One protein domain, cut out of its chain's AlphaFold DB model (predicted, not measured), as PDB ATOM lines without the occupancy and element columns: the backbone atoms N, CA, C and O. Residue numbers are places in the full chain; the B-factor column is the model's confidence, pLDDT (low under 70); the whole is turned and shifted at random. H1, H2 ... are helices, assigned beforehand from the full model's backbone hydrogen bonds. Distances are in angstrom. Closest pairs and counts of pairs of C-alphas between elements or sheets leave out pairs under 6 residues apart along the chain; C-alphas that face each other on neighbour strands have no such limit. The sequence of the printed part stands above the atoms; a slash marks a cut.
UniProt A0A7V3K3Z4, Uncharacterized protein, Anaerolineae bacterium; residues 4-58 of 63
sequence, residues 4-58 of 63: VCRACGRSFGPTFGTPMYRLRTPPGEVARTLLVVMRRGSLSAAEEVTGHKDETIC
ATOM      1  N   VAL A   4      10.364  -1.248  15.618       91.75
ATOM      2  CA  VAL A   4      11.760  -1.677  15.441       91.75
ATOM      3  C   VAL A   4      12.600  -0.465  15.064       91.75
ATOM      4  O   VAL A   4      12.222   0.305  14.180       91.75
ATOM      5  N   CYS A   5      13.727  -0.277  15.748       91.12
ATOM      6  CA  CYS A   5      14.684   0.772  15.424       91.12
ATOM      7  C   CYS A   5      15.377   0.439  14.102       91.12
ATOM      8  O   CYS A   5      15.991  -0.618  13.979       91.12
ATOM      9  N   ARG A   6      15.329   1.354  13.129       94.69
ATOM     10  CA  ARG A   6      16.000   1.159  11.835       94.69
ATOM     11  C   ARG A   6      17.528   1.249  11.925       94.69
ATOM     12  O   ARG A   6      18.200   0.662  11.095       94.69
ATOM     13  N   ALA A   7      18.062   1.947  12.930       95.19
ATOM     14  CA  ALA A   7      19.504   2.131  13.099       95.19
ATOM     15  C   ALA A   7      20.193   0.951  13.809       95.19
ATOM     16  O   ALA A   7      21.307   0.595  13.451       95.19
ATOM     17  N   CYS A   8      19.547   0.337  14.811       94.00
ATOM     18  CA  CYS A   8      20.166  -0.722  15.628       94.00
ATOM     19  C   CYS A   8      19.398  -2.053  15.652       94.00
ATOM     20  O   CYS A   8      19.783  -2.967  16.377       94.00
ATOM     21  N   GLY A   9      18.275  -2.166  14.936       91.12
ATOM     22  CA  GLY A   9      17.477  -3.395  14.833       91.12
ATOM     23  C   GLY A   9      16.714  -3.801  16.102       91.12
ATOM     24  O   GLY A   9      15.935  -4.753  16.079       91.12
ATOM     25  N   ARG A  10      16.887  -3.087  17.222       88.94
ATOM     26  CA  ARG A  10      16.210  -3.419  18.483       88.94
ATOM     27  C   ARG A  10      14.714  -3.123  18.398       88.94
ATOM     28  O   ARG A  10      14.293  -2.080  17.896       88.94
ATOM     29  N   SER A  11      13.911  -4.046  18.918       86.94
ATOM     30  CA  SER A  11      12.469  -3.855  19.079       86.94
ATOM     31  C   SER A  11      12.160  -3.087  20.360       86.94
ATOM     32  O   SER A  11      12.785  -3.333  21.386       86.94
ATOM     33  N   PHE A  12      11.152  -2.223  20.323       87.38
ATOM     34  CA  PHE A  12      10.620  -1.522  21.485       87.38
ATOM     35  C   PHE A  12       9.094  -1.425  21.408       87.38
ATOM     36  O   PHE A  12       8.472  -1.518  20.345       87.38
ATOM     37  N   GLY A  13       8.470  -1.279  22.565       87.38
ATOM     38  CA  GLY A  13       7.027  -1.164  22.707       87.38
ATOM     39  C   GLY A  13       6.668  -0.865  24.159       87.38
ATOM     40  O   GLY A  13       7.537  -0.989  25.017       87.38
ATOM     41  N   PRO A  14       5.410  -0.499  24.445       86.81
ATOM     42  CA  PRO A  14       5.009  -0.022  25.771       86.81
ATOM     43  C   PRO A  14       5.300  -1.004  26.910       86.81
ATOM     44  O   PRO A  14       5.592  -0.586  28.020       86.81
ATOM     45  N   THR A  15       5.240  -2.309  26.632       87.88
ATOM     46  CA  THR A  15       5.500  -3.358  27.627       87.88
ATOM     47  C   THR A  15       6.931  -3.886  27.593       87.88
ATOM     48  O   THR A  15       7.269  -4.736  28.409       87.88
ATOM     49  N   PHE A  16       7.783  -3.434  26.666       88.00
ATOM     50  CA  PHE A  16       9.154  -3.937  26.548       88.00
ATOM     51  C   PHE A  16       9.954  -3.623  27.818       88.00
ATOM     52  O   PHE A  16       9.965  -2.484  28.268       88.00
ATOM     53  N   GLY A  17      10.609  -4.634  28.397       84.06
ATOM     54  CA  GLY A  17      11.337  -4.494  29.665       84.06
ATOM     55  C   GLY A  17      10.457  -4.508  30.921       84.06
ATOM     56  O   GLY A  17      10.974  -4.331  32.016       84.06
ATOM     57  N   THR A  18       9.147  -4.736  30.787       87.00
ATOM     58  CA  THR A  18       8.230  -4.915  31.926       87.00
ATOM     59  C   THR A  18       7.846  -6.392  32.082       87.00
ATOM     60  O   THR A  18       7.888  -7.127  31.090       87.00
ATOM     61  N   PRO A  19       7.366  -6.826  33.264       82.81
ATOM     62  CA  PRO A  19       6.776  -8.159  33.439       82.81
ATOM     63  C   PRO A  19       5.592  -8.453  32.498       82.81
ATOM     64  O   PRO A  19       5.269  -9.606  32.241       82.81
ATOM     65  N   MET A  20       4.967  -7.416  31.926       86.00
ATOM     66  CA  MET A  20       3.882  -7.547  30.947       86.00
ATOM     67  C   MET A  20       4.386  -7.820  29.515       86.00
ATOM     68  O   MET A  20       3.593  -7.904  28.571       86.00
ATOM     69  N   TYR A  21       5.701  -7.920  29.293       87.81
ATOM     70  CA  TYR A  21       6.252  -8.188  27.968       87.81
ATOM     71  C   TYR A  21       5.970  -9.626  27.521       87.81
ATOM     72  O   TYR A  21       6.337 -10.578  28.199       87.81
ATOM     73  N   ARG A  22       5.375  -9.789  26.327       85.81
ATOM     74  CA  ARG A  22       5.025 -11.100  25.729       85.81
ATOM     75  C   ARG A  22       4.134 -11.985  26.609       85.81
ATOM     76  O   ARG A  22       4.045 -13.189  26.374       85.81
ATOM     77  N   LEU A  23       3.449 -11.386  27.573       87.38
ATOM     78  CA  LEU A  23       2.493 -12.085  28.405       87.38
ATOM     79  C   LEU A  23       1.320 -12.569  27.538       87.38
ATOM     80  O   LEU A  23       0.743 -11.794  26.773       87.38
ATOM     81  N   ARG A  24       1.006 -13.864  27.624       88.38
ATOM     82  CA  ARG A  24      -0.159 -14.461  26.947       88.38
ATOM     83  C   ARG A  24      -1.431 -14.279  27.770       88.38
ATOM     84  O   ARG A  24      -2.505 -14.102  27.209       88.38
ATOM     85  N   THR A  25      -1.278 -14.307  29.089       88.94
ATOM     86  CA  THR A  25      -2.346 -14.117  30.062       88.94
ATOM     87  C   THR A  25      -2.850 -12.669  30.028       88.94
ATOM     88  O   THR A  25      -2.036 -11.741  29.993       88.94
ATOM     89  N   PRO A  26      -4.171 -12.428  30.041       89.81
ATOM     90  CA  PRO A  26      -4.718 -11.078  30.096       89.81
ATOM     91  C   PRO A  26      -4.245 -10.315  31.350       89.81
ATOM     92  O   PRO A  26      -4.204 -10.893  32.439       89.81
ATOM     93  N   PRO A  27      -3.976  -8.996  31.266       88.12
ATOM     94  CA  PRO A  27      -3.512  -8.214  32.417       88.12
ATOM     95  C   PRO A  27      -4.445  -8.258  33.636       88.12
ATOM     96  O   PRO A  27      -3.977  -8.276  34.771       88.12
ATOM     97  N   GLY A  28      -5.765  -8.302  33.417       91.25
ATOM     98  CA  GLY A  28      -6.744  -8.392  34.507       91.25
ATOM     99  C   GLY A  28      -6.683  -9.721  35.263       91.25
ATOM    100  O   GLY A  28      -6.961  -9.771  36.457       91.25
ATOM    101  N   GLU A  29      -6.281 -10.795  34.592       91.75
ATOM    102  CA  GLU A  29      -6.082 -12.095  35.220       91.75
ATOM    103  C   GLU A  29      -4.806 -12.106  36.061       91.75
ATOM    104  O   GLU A  29      -4.873 -12.472  37.229       91.75
ATOM    105  N   VAL A  30      -3.707 -11.537  35.551       91.00
ATOM    106  CA  VAL A  30      -2.481 -11.321  36.342       91.00
ATOM    107  C   VAL A  30      -2.745 -10.473  37.583       91.00
ATOM    108  O   VAL A  30      -2.301 -10.824  38.674       91.00
ATOM    109  N   ALA A  31      -3.507  -9.385  37.453       91.06
ATOM    110  CA  ALA A  31      -3.863  -8.542  38.590       91.06
ATOM    111  C   ALA A  31      -4.663  -9.312  39.658       91.06
ATOM    112  O   ALA A  31      -4.399  -9.159  40.850       91.06
ATOM    113  N   ARG A  32      -5.611 -10.169  39.247       91.00
ATOM    114  CA  ARG A  32      -6.378 -11.021  40.171       91.00
ATOM    115  C   ARG A  32      -5.485 -12.030  40.888       91.00
ATOM    116  O   ARG A  32      -5.582 -12.128  42.109       91.00
ATOM    117  N   THR A  33      -4.593 -12.715  40.175       91.62
ATOM    118  CA  THR A  33      -3.639 -13.657  40.779       91.62
ATOM    119  C   THR A  33      -2.743 -12.961  41.803       91.62
ATOM    120  O   THR A  33      -2.650 -13.414  42.942       91.62
ATOM    121  N   LEU A  34      -2.159 -11.809  41.447       89.62
ATOM    122  CA  LEU A  34      -1.311 -11.025  42.353       89.62
ATOM    123  C   LEU A  34      -2.067 -10.583  43.613       89.62
ATOM    124  O   LEU A  34      -1.520 -10.659  44.710       89.62
ATOM    125  N   LEU A  35      -3.333 -10.176  43.488       91.00
ATOM    126  CA  LEU A  35      -4.162  -9.825  44.645       91.00
ATOM    127  C   LEU A  35      -4.367 -11.007  45.599       91.00
ATOM    128  O   LEU A  35      -4.335 -10.803  46.813       91.00
ATOM    129  N   VAL A  36      -4.572 -12.222  45.080       91.25
ATOM    130  CA  VAL A  36      -4.719 -13.427  45.914       91.25
ATOM    131  C   VAL A  36      -3.410 -13.736  46.635       91.25
ATOM    132  O   VAL A  36      -3.422 -13.878  47.859       91.25
ATOM    133  N   VAL A  37      -2.291 -13.754  45.906       90.75
ATOM    134  CA  VAL A  37      -0.964 -14.031  46.478       90.75
ATOM    135  C   VAL A  37      -0.610 -13.002  47.554       90.75
ATOM    136  O   VAL A  37      -0.266 -13.386  48.666       90.75
ATOM    137  N   MET A  38      -0.767 -11.705  47.283       88.88
ATOM    138  CA  MET A  38      -0.385 -10.646  48.227       88.88
ATOM    139  C   MET A  38      -1.289 -10.565  49.461       88.88
ATOM    140  O   MET A  38      -0.812 -10.234  50.541       88.88
ATOM    141  N   ARG A  39      -2.598 -10.824  49.321       85.81
ATOM    142  CA  ARG A  39      -3.540 -10.715  50.450       85.81
ATOM    143  C   ARG A  39      -3.589 -11.969  51.311       85.81
ATOM    144  O   ARG A  39      -3.777 -11.849  52.516       85.81
ATOM    145  N   ARG A  40      -3.497 -13.156  50.704       79.31
ATOM    146  CA  ARG A  40      -3.602 -14.440  51.420       79.31
ATOM    147  C   ARG A  40      -2.249 -15.080  51.721       79.31
ATOM    148  O   ARG A  40      -2.202 -15.958  52.571       79.31
ATOM    149  N   GLY A  41      -1.177 -14.684  51.031       82.50
ATOM    150  CA  GLY A  41       0.158 -15.268  51.203       82.50
ATOM    151  C   GLY A  41       0.262 -16.729  50.755       82.50
ATOM    152  O   GLY A  41       1.155 -17.435  51.205       82.50
ATOM    153  N   SER A  42      -0.663 -17.210  49.916       85.50
ATOM    154  CA  SER A  42      -0.760 -18.624  49.537       85.50
ATOM    155  C   SER A  42      -0.791 -18.787  48.021       85.50
ATOM    156  O   SER A  42      -1.718 -18.311  47.360       85.50
ATOM    157  N   LEU A  43       0.216 -19.488  47.487       90.25
ATOM    158  CA  LEU A  43       0.258 -19.894  46.082       90.25
ATOM    159  C   LEU A  43      -0.849 -20.906  45.780       90.25
ATOM    160  O   LEU A  43      -1.577 -20.697  44.822       90.25
ATOM    161  N   SER A  44      -1.084 -21.891  46.651       89.81
ATOM    162  CA  SER A  44      -2.157 -22.885  46.469       89.81
ATOM    163  C   SER A  44      -3.550 -22.256  46.371       89.81
ATOM    164  O   SER A  44      -4.362 -22.658  45.543       89.81
ATOM    165  N   ALA A  45      -3.829 -21.211  47.159       87.88
ATOM    166  CA  ALA A  45      -5.080 -20.465  47.027       87.88
ATOM    167  C   ALA A  45      -5.164 -19.697  45.696       87.88
ATOM    168  O   ALA A  45      -6.248 -19.531  45.138       87.88
ATOM    169  N   ALA A  46      -4.035 -19.199  45.186       91.62
ATOM    170  CA  ALA A  46      -3.987 -18.565  43.877       91.62
ATOM    171  C   ALA A  46      -4.189 -19.592  42.753       91.62
ATOM    172  O   ALA A  46      -4.893 -19.279  41.792       91.62
ATOM    173  N   GLU A  47      -3.670 -20.814  42.893       93.50
ATOM    174  CA  GLU A  47      -3.940 -21.909  41.960       93.50
ATOM    175  C   GLU A  47      -5.429 -22.261  41.921       93.50
ATOM    176  O   GLU A  47      -6.022 -22.288  40.846       93.50
ATOM    177  N   GLU A  48      -6.066 -22.439  43.081       91.50
ATOM    178  CA  GLU A  48      -7.498 -22.756  43.177       91.50
ATOM    179  C   GLU A  48      -8.373 -21.678  42.516       91.50
ATOM    180  O   GLU A  48      -9.305 -21.984  41.773       91.50
ATOM    181  N   VAL A  49      -8.061 -20.400  42.754       89.88
ATOM    182  CA  VAL A  49      -8.864 -19.274  42.254       89.88
ATOM    183  C   VAL A  49      -8.649 -19.016  40.762       89.88
ATOM    184  O   VAL A  49      -9.557 -18.529  40.085       89.88
ATOM    185  N   THR A  50      -7.447 -19.273  40.245       89.50
ATOM    186  CA  THR A  50      -7.048 -18.823  38.901       89.50
ATOM    187  C   THR A  50      -6.843 -19.966  37.912       89.50
ATOM    188  O   THR A  50      -6.806 -19.718  36.709       89.50
ATOM    189  N   GLY A  51      -6.737 -21.205  38.394       91.69
ATOM    190  CA  GLY A  51      -6.465 -22.401  37.596       91.69
ATOM    191  C   GLY A  51      -5.026 -22.503  37.078       91.69
ATOM    192  O   GLY A  51      -4.708 -23.448  36.358       91.69
ATOM    193  N   HIS A  52      -4.156 -21.548  37.419       91.62
ATOM    194  CA  HIS A  52      -2.731 -21.604  37.085       91.62
ATOM    195  C   HIS A  52      -1.979 -22.397  38.129       91.62
ATOM    196  O   HIS A  52      -2.279 -22.272  39.305       91.62
ATOM    197  N   LYS A  53      -0.962 -23.148  37.717       92.62
ATOM    198  CA  LYS A  53      -0.081 -23.834  38.660       92.62
ATOM    199  C   LYS A  53       0.874 -22.873  39.366       92.62
ATOM    200  O   LYS A  53       1.261 -21.852  38.789       92.62
ATOM    201  N   ASP A  54       1.326 -23.232  40.558       90.94
ATOM    202  CA  ASP A  54       2.265 -22.471  41.378       90.94
ATOM    203  C   ASP A  54       3.562 -22.177  40.616       90.94
ATOM    204  O   ASP A  54       3.986 -21.030  40.580       90.94
ATOM    205  N   GLU A  55       4.094 -23.153  39.875       90.69
ATOM    206  CA  GLU A  55       5.273 -23.032  39.005       90.69
ATOM    207  C   GLU A  55       5.111 -21.980  37.888       90.69
ATOM    208  O   GLU A  55       6.094 -21.459  37.357       90.69
ATOM    209  N   THR A  56       3.865 -21.649  37.527       91.25
ATOM    210  CA  THR A  56       3.529 -20.575  36.577       91.25
ATOM    211  C   THR A  56       3.350 -19.230  37.281       91.25
ATOM    212  O   THR A  56       3.735 -18.195  36.738       91.25
ATOM    213  N   ILE A  57       2.758 -19.233  38.478       90.75
ATOM    214  CA  ILE A  57       2.498 -18.030  39.282       90.75
ATOM    215  C   ILE A  57       3.802 -17.489  39.891       90.75
ATOM    216  O   ILE A  57       4.029 -16.280  39.903       90.75
ATOM    217  N   CYS A  58       4.655 -18.388  40.370       87.31
ATOM    218  CA  CYS A  58       5.949 -18.142  40.982       87.31
ATOM    219  C   CYS A  58       7.004 -19.067  40.339       87.31
ATOM    220  O   CYS A  58       7.331 -20.127  40.876       87.31
TER     221      CYS A  58
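What this domain is: This is residues 4 to 58 of the 63 residues of an uncharacterized protein of Anaerolineae bacterium (UniProt A0A7V3K3Z4). A small head of three helices sits at one end of a long winding tail: H1 and H2 fold back on each other as a helical hairpin, and the short H3 packs on H2. The tail, residues 4 to 26, has no named element; it leads away from the first residue of H1, and its residues 5 to 11 stick out free at the far end. The printed part has 55 residues, with three named helices in the order H1, H2, H3 and no named strand; the class is all helix, though under half of the residues, 26 of 55, are in named elements. The whole is only just loose, close to extended, with a radius of gyration of the C-alphas of 15.2 A, and it spans 48 by 18 by 16 A.

Where its parts are: The printed part begins at Val 4, whose C-alpha is at (11.760, -1.677, 15.441). Residues 4 to 26 are a long stretch of 23 residues with no named element. Their C-alphas lie 6 to 31 A from the mean of all C-alphas, which is at (2.223, -11.656, 34.395). Within this stretch the C-alpha of Ala 7 is at (19.504, 2.131, 13.099). H1, the longest helix, is residues 27 to 40, from Pro 27 to Arg 40. It runs from C-alpha 27 at (-3.512, -8.214, 32.417) to C-alpha 40 at (-3.602, -14.440, 51.420), 20.0 A from first to last C-alpha. H2 is residues 43 to 50, from Leu 43 to Thr 50, and measures 10.3 A from first to last C-alpha. H3 is residues 54 to 57, from Asp 54 to Ile 57, and measures 4.9 A; its last C-alpha is at (2.498, -18.030, 39.282). The printed part ends one residue later, at Cys 58.

How they stand to each other: Residues 5 to 11 stand free: they have no C-alpha 8 or more residues apart along the chain within 10 A. After residue 26 come the helices. H1 and H2 touch, with 10 pairs of C-alphas within 8 A. Their closest C-alphas are those of Val 36 and Ala 46, 5.6 A apart, and their centres are 9.6 A apart. Their lines stand at a steep tilt of 40 degrees and they run opposite ways; the two form a helical hairpin. H2 and H3 touch, with 7 pairs of C-alphas within 8 A. Their closest C-alphas are those of Leu 43 and Asp 54, 5.7 A apart, and their centres are 9.4 A apart. H1 and H3 are close but not clearly touching: their closest C-alphas are those of Thr 33 and Ile 57, 7.7 A apart, and their centres are 12.4 A apart. In the backbones of H1 and H2 every O i to N i+4 pair is within hydrogen-bond range. H3, with 4 residues, is too short for such a pair, and its one O i to N i+3 pair is within hydrogen-bond range.

The domain as a whole: The two C-alphas farthest apart in the domain are those of Ala 7 and Arg 40, 47.7 A apart. The C-alphas of the first and last printed residues, Val 4 and Cys 58, are 30.9 A apart. The printed part runs from residue 4 to residue 58 and has no cut; the full chain has 63 residues. The link from H1 to H2, with 2 residues between them, is tight. The link from H2 to H3, with 3 residues between them, is also tight. The mean pLDDT of the printed part is 89.3, and no printed residue is under 70. The mean pLDDT is 89 for H1, 90 for H2 and 91 for H3.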